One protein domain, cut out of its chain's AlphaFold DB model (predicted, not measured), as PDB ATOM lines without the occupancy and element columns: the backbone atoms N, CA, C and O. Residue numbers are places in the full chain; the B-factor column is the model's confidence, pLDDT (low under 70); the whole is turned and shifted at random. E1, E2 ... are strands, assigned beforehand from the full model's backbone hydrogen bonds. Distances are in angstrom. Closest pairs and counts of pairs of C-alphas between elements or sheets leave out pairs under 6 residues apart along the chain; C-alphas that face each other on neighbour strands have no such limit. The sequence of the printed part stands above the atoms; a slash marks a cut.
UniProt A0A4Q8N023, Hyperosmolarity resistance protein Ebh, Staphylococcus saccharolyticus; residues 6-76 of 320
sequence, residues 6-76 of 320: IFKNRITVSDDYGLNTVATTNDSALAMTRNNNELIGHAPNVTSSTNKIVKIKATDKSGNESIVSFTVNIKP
ATOM      1  N   ILE A   6     134.731 192.078  80.649       94.62
ATOM      2  CA  ILE A   6     133.433 191.919  79.995       94.62
ATOM      3  C   ILE A   6     133.542 192.516  78.593       94.62
ATOM      4  O   ILE A   6     134.011 193.640  78.423       94.62
ATOM      5  N   PHE A   7     133.086 191.792  77.580       94.50
ATOM      6  CA  PHE A   7     133.116 192.241  76.192       94.50
ATOM      7  C   PHE A   7     131.756 192.140  75.535       94.50
ATOM      8  O   PHE A   7     130.899 191.357  75.943       94.50
ATOM      9  N   LYS A   8     131.591 192.943  74.491       94.50
ATOM     10  CA  LYS A   8     130.378 193.028  73.696       94.50
ATOM     11  C   LYS A   8     130.707 192.749  72.241       94.50
ATOM     12  O   LYS A   8     131.698 193.252  71.715       94.50
ATOM     13  N   ASN A   9     129.859 191.973  71.588       92.88
ATOM     14  CA  ASN A   9     129.915 191.748  70.153       92.88
ATOM     15  C   ASN A   9     128.564 192.116  69.541       92.88
ATOM     16  O   ASN A   9     127.531 191.621  69.987       92.88
ATOM     17  N   ARG A  10     128.563 192.996  68.540       92.62
ATOM     18  CA  ARG A  10     127.336 193.397  67.853       92.62
ATOM     19  C   ARG A  10     127.013 192.371  66.777       92.62
ATOM     20  O   ARG A  10     127.821 192.134  65.885       92.62
ATOM     21  N   ILE A  11     125.819 191.800  66.847       92.31
ATOM     22  CA  ILE A  11     125.328 190.814  65.890       92.31
ATOM     23  C   ILE A  11     124.168 191.386  65.081       92.31
ATOM     24  O   ILE A  11     123.379 192.192  65.572       92.31
ATOM     25  N   THR A  12     124.064 190.936  63.835       92.62
ATOM     26  CA  THR A  12     122.895 191.162  62.984       92.62
ATOM     27  C   THR A  12     122.343 189.801  62.618       92.62
ATOM     28  O   THR A  12     123.093 188.930  62.186       92.62
ATOM     29  N   VAL A  13     121.048 189.610  62.842       91.25
ATOM     30  CA  VAL A  13     120.345 188.369  62.524       91.25
ATOM     31  C   VAL A  13     119.075 188.765  61.788       91.25
ATOM     32  O   VAL A  13     118.356 189.652  62.250       91.25
ATOM     33  N   SER A  14     118.826 188.137  60.648       91.25
ATOM     34  CA  SER A  14     117.667 188.387  59.795       91.25
ATOM     35  C   SER A  14     117.069 187.064  59.354       91.25
ATOM     36  O   SER A  14     117.801 186.098  59.157       91.25
ATOM     37  N   ASP A  15     115.758 187.065  59.184       93.25
ATOM     38  CA  ASP A  15     114.964 185.939  58.711       93.25
ATOM     39  C   ASP A  15     113.803 186.497  57.876       93.25
ATOM     40  O   ASP A  15     113.343 187.611  58.147       93.25
ATOM     41  N   ASP A  16     113.362 185.767  56.855       90.50
ATOM     42  CA  ASP A  16     112.300 186.174  55.930       90.50
ATOM     43  C   ASP A  16     110.884 186.034  56.519       90.50
ATOM     44  O   ASP A  16     109.993 186.792  56.131       90.50
ATOM     45  N   TYR A  17     110.682 185.156  57.510       88.31
ATOM     46  CA  TYR A  17     109.387 184.912  58.171       88.31
ATOM     47  C   TYR A  17     109.359 185.284  59.665       88.31
ATOM     48  O   TYR A  17     108.307 185.277  60.320       88.31
ATOM     49  N   GLY A  18     110.502 185.689  60.209       90.50
ATOM     50  CA  GLY A  18     110.677 186.214  61.552       90.50
ATOM     51  C   GLY A  18     111.447 185.272  62.475       90.50
ATOM     52  O   GLY A  18     111.234 184.063  62.524       90.50
ATOM     53  N   LEU A  19     112.300 185.875  63.302       92.94
ATOM     54  CA  LEU A  19     113.108 185.163  64.287       92.94
ATOM     55  C   LEU A  19     112.276 184.709  65.489       92.94
ATOM     56  O   LEU A  19     111.462 185.471  66.015       92.94
ATOM     57  N   ASN A  20     112.550 183.493  65.961       93.19
ATOM     58  CA  ASN A  20     112.024 182.972  67.218       93.19
ATOM     59  C   ASN A  20     113.059 183.129  68.341       93.19
ATOM     60  O   ASN A  20     112.824 183.843  69.314       93.19
ATOM     61  N   THR A  21     114.247 182.531  68.193       93.19
ATOM     62  CA  THR A  21     115.297 182.594  69.225       93.19
ATOM     63  C   THR A  21     116.684 182.816  68.631       93.19
ATOM     64  O   THR A  21     116.961 182.442  67.496       93.19
ATOM     65  N   VAL A  22     117.571 183.444  69.410       93.38
ATOM     66  CA  VAL A  22     119.014 183.470  69.129       93.38
ATOM     67  C   VAL A  22     119.750 183.329  70.450       93.38
ATOM     68  O   VAL A  22     119.552 184.147  71.351       93.38
ATOM     69  N   ALA A  23     120.600 182.317  70.556       92.88
ATOM     70  CA  ALA A  23     121.346 182.011  71.769       92.88
ATOM     71  C   ALA A  23     122.698 181.373  71.436       92.88
ATOM     72  O   ALA A  23     122.903 180.850  70.340       92.88
ATOM     73  N   THR A  24     123.632 181.393  72.384       93.19
ATOM     74  CA  THR A  24     124.838 180.565  72.277       93.19
ATOM     75  C   THR A  24     124.509 179.094  72.475       93.19
ATOM     76  O   THR A  24     123.636 178.756  73.273       93.19
ATOM     77  N   THR A  25     125.224 178.215  71.780       93.38
ATOM     78  CA  THR A  25     125.076 176.764  71.945       93.38
ATOM     79  C   THR A  25     125.852 176.249  73.161       93.38
ATOM     80  O   THR A  25     126.842 176.852  73.578       93.38
ATOM     81  N   ASN A  26     125.443 175.097  73.704       91.25
ATOM     82  CA  ASN A  26     126.071 174.488  74.887       91.25
ATOM     83  C   ASN A  26     127.526 174.044  74.659       91.25
ATOM     84  O   ASN A  26     128.285 173.924  75.613       91.25
ATOM     85  N   ASP A  27     127.921 173.800  73.408       92.75
ATOM     86  CA  ASP A  27     129.290 173.450  73.011       92.75
ATOM     87  C   ASP A  27     130.160 174.681  72.685       92.75
ATOM     88  O   ASP A  27     131.287 174.547  72.203       92.75
ATOM     89  N   SER A  28     129.659 175.896  72.941       94.44
ATOM     90  CA  SER A  28     130.464 177.117  72.881       94.44
ATOM     91  C   SER A  28     131.494 177.149  74.005       94.44
ATOM     92  O   SER A  28     131.187 176.876  75.161       94.44
ATOM     93  N   ALA A  29     132.719 177.571  73.691       95.69
ATOM     94  CA  ALA A  29     133.791 177.658  74.682       95.69
ATOM     95  C   ALA A  29     133.613 178.823  75.676       95.69
ATOM     96  O   ALA A  29     134.328 178.881  76.677       95.69
ATOM     97  N   LEU A  30     132.704 179.759  75.383       94.50
ATOM     98  CA  LEU A  30     132.263 180.829  76.276       94.50
ATOM     99  C   LEU A  30     130.742 180.947  76.195       94.50
ATOM    100  O   LEU A  30     130.177 180.967  75.099       94.50
ATOM    101  N   ALA A  31     130.103 181.087  77.351       90.81
ATOM    102  CA  ALA A  31     128.710 181.494  77.422       90.81
ATOM    103  C   ALA A  31     128.590 182.992  77.107       90.81
ATOM    104  O   ALA A  31     129.410 183.794  77.562       90.81
ATOM    105  N   MET A  32     127.555 183.368  76.353       94.12
ATOM    106  CA  MET A  32     127.225 184.767  76.087       94.12
ATOM    107  C   MET A  32     125.753 185.017  76.392       94.12
ATOM    108  O   MET A  32     124.891 184.194  76.087       94.12
ATOM    109  N   THR A  33     125.450 186.194  76.921       93.81
ATOM    110  CA  THR A  33     124.077 186.661  77.103       93.81
ATOM    111  C   THR A  33     123.716 187.607  75.969       93.81
ATOM    112  O   THR A  33     124.437 188.567  75.700       93.81
ATOM    113  N   ARG A  34     122.589 187.352  75.300       92.19
ATOM    114  CA  ARG A  34     122.056 188.267  74.289       92.19
ATOM    115  C   ARG A  34     121.311 189.417  74.959       92.19
ATOM    116  O   ARG A  34     120.444 189.192  75.794       92.19
ATOM    117  N   ASN A  35     121.615 190.637  74.536       89.75
ATOM    118  CA  ASN A  35     120.880 191.849  74.860       89.75
ATOM    119  C   ASN A  35     120.601 192.605  73.553       89.75
ATOM    120  O   ASN A  35     121.488 193.256  73.002       89.75
ATOM    121  N   ASN A  36     119.383 192.479  73.019       88.06
ATOM    122  CA  ASN A  36     119.008 192.988  71.696       88.06
ATOM    123  C   ASN A  36     119.975 192.511  70.589       88.06
ATOM    124  O   ASN A  36     120.029 191.321  70.262       88.06
ATOM    125  N   ASN A  37     120.747 193.441  70.022       89.75
ATOM    126  CA  ASN A  37     121.715 193.192  68.952       89.75
ATOM    127  C   ASN A  37     123.150 193.050  69.479       89.75
ATOM    128  O   ASN A  37     124.093 193.063  68.695       89.75
ATOM    129  N   GLU A  38     123.337 192.928  70.793       92.81
ATOM    130  CA  GLU A  38     124.634 192.690  71.419       92.81
ATOM    131  C   GLU A  38     124.675 191.307  72.073       92.81
ATOM    132  O   GLU A  38     123.716 190.858  72.699       92.81
ATOM    133  N   LEU A  39     125.815 190.637  71.954       93.94
ATOM    134  CA  LEU A  39     126.194 189.504  72.784       93.94
ATOM    135  C   LEU A  39     127.220 189.976  73.798       93.94
ATOM    136  O   LEU A  39     128.257 190.518  73.417       93.94
ATOM    137  N   ILE A  40     126.945 189.740  75.072       95.56
ATOM    138  CA  ILE A  40     127.806 190.125  76.184       95.56
ATOM    139  C   ILE A  40     128.426 188.862  76.771       95.56
ATOM    140  O   ILE A  40     127.712 187.914  77.094       95.56
ATOM    141  N   GLY A  41     129.749 188.844  76.894       94.56
ATOM    142  CA  GLY A  41     130.505 187.728  77.456       94.56
ATOM    143  C   GLY A  41     131.496 188.188  78.512       94.56
ATOM    144  O   GLY A  41     131.870 189.359  78.561       94.56
ATOM    145  N   HIS A  42     131.948 187.246  79.335       94.25
ATOM    146  CA  HIS A  42     133.007 187.461  80.316       94.25
ATOM    147  C   HIS A  42     134.222 186.612  79.940       94.25
ATOM    148  O   HIS A  42     134.109 185.391  79.804       94.25
ATOM    149  N   ALA A  43     135.389 187.233  79.761       94.62
ATOM    150  CA  ALA A  43     136.607 186.482  79.486       94.62
ATOM    151  C   ALA A  43     137.080 185.735  80.743       94.62
ATOM    152  O   ALA A  43     137.242 186.354  81.796       94.62
ATOM    153  N   PRO A  44     137.341 184.419  80.671       95.00
ATOM    154  CA  PRO A  44     138.052 183.725  81.733       95.00
ATOM    155  C   PRO A  44     139.470 184.276  81.895       95.00
ATOM    156  O   PRO A  44     140.047 184.850  80.970       95.00
ATOM    157  N   ASN A  45     140.044 184.034  83.068       95.56
ATOM    158  CA  ASN A  45     141.450 184.309  83.315       95.56
ATOM    159  C   ASN A  45     142.328 183.309  82.558       95.56
ATOM    160  O   ASN A  45     142.115 182.098  82.646       95.56
ATOM    161  N   VAL A  46     143.310 183.821  81.821       96.38
ATOM    162  CA  VAL A  46     144.300 183.030  81.085       96.38
ATOM    163  C   VAL A  46     145.706 183.507  81.434       96.38
ATOM    164  O   VAL A  46     145.928 184.693  81.649       96.38
ATOM    165  N   THR A  47     146.666 182.584  81.471       94.00
ATOM    166  CA  THR A  47     148.091 182.887  81.709       94.00
ATOM    167  C   THR A  47     148.894 183.037  80.417       94.00
ATOM    168  O   THR A  47     150.033 183.497  80.441       94.00
ATOM    169  N   SER A  48     148.298 182.674  79.282       95.50
ATOM    170  CA  SER A  48     148.849 182.846  77.942       95.50
ATOM    171  C   SER A  48     147.732 183.148  76.946       95.50
ATOM    172  O   SER A  48     146.566 182.788  77.149       95.50
ATOM    173  N   SER A  49     148.093 183.833  75.861       96.62
ATOM    174  CA  SER A  49     147.161 184.184  74.791       96.62
ATOM    175  C   SER A  49     146.438 182.938  74.259       96.62
ATOM    176  O   SER A  49     147.067 182.008  73.762       96.62
ATOM    177  N   THR A  50     145.108 182.924  74.363       97.00
ATOM    178  CA  THR A  50     144.260 181.764  74.060       97.00
ATOM    179  C   THR A  50     143.082 182.165  73.177       97.00
ATOM    180  O   THR A  50     142.456 183.206  73.377       97.00
ATOM    181  N   ASN A  51     142.734 181.298  72.227       97.25
ATOM    182  CA  ASN A  51     141.550 181.452  71.388       97.25
ATOM    183  C   ASN A  51     140.384 180.626  71.942       97.25
ATOM    184  O   ASN A  51     140.546 179.456  72.295       97.25
ATOM    185  N   LYS A  52     139.196 181.227  71.997       96.25
ATOM    186  CA  LYS A  52     137.942 180.564  72.372       96.25
ATOM    187  C   LYS A  52     136.935 180.719  71.242       96.25
ATOM    188  O   LYS A  52     136.748 181.821  70.736       96.25
ATOM    189  N   ILE A  53     136.303 179.624  70.833       96.75
ATOM    190  CA  ILE A  53     135.280 179.645  69.784       96.75
ATOM    191  C   ILE A  53     133.911 179.770  70.445       96.75
ATOM    192  O   ILE A  53     133.568 178.980  71.323       96.75
ATOM    193  N   VAL A  54     133.131 180.752  70.009       96.88
ATOM    194  CA  VAL A  54     131.736 180.935  70.412       96.88
ATOM    195  C   VAL A  54     130.854 180.601  69.224       96.88
ATOM    196  O   VAL A  54     131.107 181.082  68.121       96.88
ATOM    197  N   LYS A  55     129.830 179.783  69.449       96.00
ATOM    198  CA  LYS A  55     128.848 179.377  68.448       96.00
ATOM    199  C   LYS A  55     127.486 179.954  68.825       96.00
ATOM    200  O   LYS A  55     127.035 179.842  69.963       96.00
ATOM    201  N   ILE A  56     126.834 180.591  67.867       95.12
ATOM    202  CA  ILE A  56     125.518 181.204  68.017       95.12
ATOM    203  C   ILE A  56     124.562 180.423  67.137       95.12
ATOM    204  O   ILE A  56     124.844 180.230  65.957       95.12
ATOM    205  N   LYS A  57     123.429 180.021  67.704       95.06
ATOM    206  CA  LYS A  57     122.321 179.418  66.982       95.06
ATOM    207  C   LYS A  57     121.168 180.408  66.890       95.06
ATOM    208  O   LYS A  57     120.758 180.961  67.912       95.06
ATOM    209  N   ALA A  58     120.664 180.617  65.682       95.06
ATOM    210  CA  ALA A  58     119.406 181.299  65.422       95.06
ATOM    211  C   ALA A  58     118.367 180.269  64.974       95.06
ATOM    212  O   ALA A  58     118.688 179.406  64.156       95.06
ATOM    213  N   THR A  59     117.152 180.371  65.503       95.56
ATOM    214  CA  THR A  59     116.007 179.541  65.118       95.56
ATOM    215  C   THR A  59     114.873 180.456  64.670       95.56
ATOM    216  O   THR A  59     114.529 181.405  65.389       95.56
ATOM    217  N   ASP A  60     114.304 180.196  63.498       95.44
ATOM    218  CA  ASP A  60     113.151 180.932  62.970       95.44
ATOM    219  C   ASP A  60     111.824 180.453  63.602       95.44
ATOM    220  O   ASP A  60     111.794 179.558  64.455       95.44
ATOM    221  N   LYS A  61     110.699 181.072  63.225       95.12
ATOM    222  CA  LYS A  61     109.360 180.655  63.693       95.12
ATOM    223  C   LYS A  61     108.889 179.310  63.128       95.12
ATOM    224  O   LYS A  61     107.964 178.726  63.688       95.12
ATOM    225  N   SER A  62     109.514 178.834  62.058       95.12
ATOM    226  CA  SER A  62     109.212 177.564  61.391       95.12
ATOM    227  C   SER A  62     110.030 176.392  61.952       95.12
ATOM    228  O   SER A  62     109.755 175.242  61.621       95.12
ATOM    229  N   GLY A  63     111.007 176.664  62.822       93.50
ATOM    230  CA  GLY A  63     111.905 175.678  63.417       93.50
ATOM    231  C   GLY A  63     113.210 175.445  62.645       93.50
ATOM    232  O   GLY A  63     113.979 174.574  63.046       93.50
ATOM    233  N   ASN A  64     113.494 176.203  61.579       94.81
ATOM    234  CA  ASN A  64     114.772 176.123  60.872       94.81
ATOM    235  C   ASN A  64     115.883 176.746  61.720       94.81
ATOM    236  O   ASN A  64     115.691 177.784  62.357       94.81
ATOM    237  N   GLU A  65     117.063 176.126  61.710       95.44
ATOM    238  CA  GLU A  65     118.203 176.549  62.519       95.44
ATOM    239  C   GLU A  65     119.402 176.939  61.649       95.44
ATOM    240  O   GLU A  65     119.719 176.282  60.659       95.44
ATOM    241  N   SER A  66     120.123 177.976  62.069       95.56
ATOM    242  CA  SER A  66     121.419 178.352  61.504       95.56
ATOM    243  C   SER A  66     122.432 178.571  62.620       95.56
ATOM    244  O   SER A  66     122.119 179.192  63.640       95.56
ATOM    245  N   ILE A  67     123.649 178.050  62.441       96.00
ATOM    246  CA  ILE A  67     124.737 178.155  63.418       96.00
ATOM    247  C   ILE A  67     125.918 178.890  62.791       96.00
ATOM    248  O   ILE A  67     126.463 178.466  61.773       96.00
ATOM    249  N   VAL A  68     126.362 179.957  63.449       94.88
ATOM    250  CA  VAL A  68     127.553 180.730  63.073       94.88
ATOM    251  C   VAL A  68     128.539 180.712  64.231       94.88
ATOM    252  O   VAL A  68     128.138 180.664  65.394       94.88
ATOM    253  N   SER A  69     129.838 180.760  63.938       95.38
ATOM    254  CA  SER A  69     130.870 180.836  64.971       95.38
ATOM    255  C   SER A  69     131.808 182.019  64.780       95.38
ATOM    256  O   SER A  69     132.017 182.496  63.666       95.38
ATOM    257  N   PHE A  70     132.375 182.494  65.885       94.50
ATOM    258  CA  PHE A  70     133.433 183.498  65.888       94.50
ATOM    259  C   PHE A  70     134.493 183.152  66.933       94.50
ATOM    260  O   PHE A  70     134.234 182.441  67.909       94.50
ATOM    261  N   THR A  71     135.707 183.654  66.726       95.88
ATOM    262  CA  THR A  71     136.831 183.441  67.640       95.88
ATOM    263  C   THR A  71     137.042 184.659  68.529       95.88
ATOM    264  O   THR A  71     137.142 185.788  68.057       95.88
ATOM    265  N   VAL A  72     137.169 184.412  69.828       95.62
ATOM    266  CA  VAL A  72     137.567 185.388  70.837       95.62
ATOM    267  C   VAL A  72     139.020 185.128  71.213       95.62
ATOM    268  O   VAL A  72     139.344 184.075  71.759       95.62
ATOM    269  N   ASN A  73     139.895 186.093  70.929       96.00
ATOM    270  CA  ASN A  73     141.283 186.073  71.385       96.00
ATOM    271  C   ASN A  73     141.398 186.758  72.757       96.00
ATOM    272  O   ASN A  73     141.142 187.966  72.885       96.00
ATOM    273  N   ILE A  74     141.772 185.977  73.768       96.75
ATOM    274  CA  ILE A  74     141.934 186.412  75.157       96.75
ATOM    275  C   ILE A  74     143.419 186.406  75.491       96.75
ATOM    276  O   ILE A  74     144.084 185.383  75.342       96.75
ATOM    277  N   LYS A  75     143.922 187.546  75.951       96.62
ATOM    278  CA  LYS A  75     145.305 187.751  76.373       96.62
ATOM    279  C   LYS A  75     145.398 187.858  77.900       96.62
ATOM    280  O   LYS A  75     144.450 188.355  78.512       96.62
ATOM    281  N   PRO A  76     146.517 187.458  78.517       97.19
ATOM    282  CA  PRO A  76     146.754 187.685  79.941       97.19
ATOM    283  C   PRO A  76     146.849 189.182  80.277       97.19
ATOM    284  O   PRO A  76     147.273 189.989  79.447       97.19
TER     285      PRO A  76
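What this domain is: This is residues 6 to 76 of the 320 residues of the protein "Hyperosmolarity resistance protein Ebh" of Staphylococcus saccharolyticus (UniProt A0A4Q8N023). A long twisted hairpin, E5 and E6, with E2 beside part of it, makes one sheet along the longest axis; a smaller sheet, E1, E4 and E3, covers part of its length, only partly face to face. The printed part has 71 residues with six named strands, E1 to E6, and no named helix: all strand. Both sheets are antiparallel, in the orders E1, E4, E3 and E2, E5, E6. The rod is only just compact, close to loose, with a radius of gyration of the C-alphas of 13.4 A and spans of 45 by 20 by 14 A.

How they stand to each other: E1, residues 6 to 10, is antiparallel to E4, residues 38 to 42, with N 7 and O 41 at 2.9 A. E4 forms a hairpin with E3, residues 32 to 35; N 33 and O 40 are 2.8 A apart. E2, residues 19 to 24, is antiparallel to E5, residues 50 to 60, with N 23 and O 57 at 3.0 A. E5 and E6, residues 65 to 74, form a hairpin, with N 54 and O 70 at 2.9 A. The closest C-alphas of E2 and E3, Thr 24 and Met 32, are 6.2 A apart.

Where its parts are: E1 begins at C-alpha 6 (133.433, 191.919, 79.995); E6 ends at C-alpha 74 (141.934, 186.412, 75.157). E5 is 33.0 A long and E6 28.6 A.

The domain as a whole: The C-alphas farthest apart, Tyr 17 and Thr 47, are 45.3 A apart. The printed part has no cut, no link is long, and no printed residue is under 70 in pLDDT.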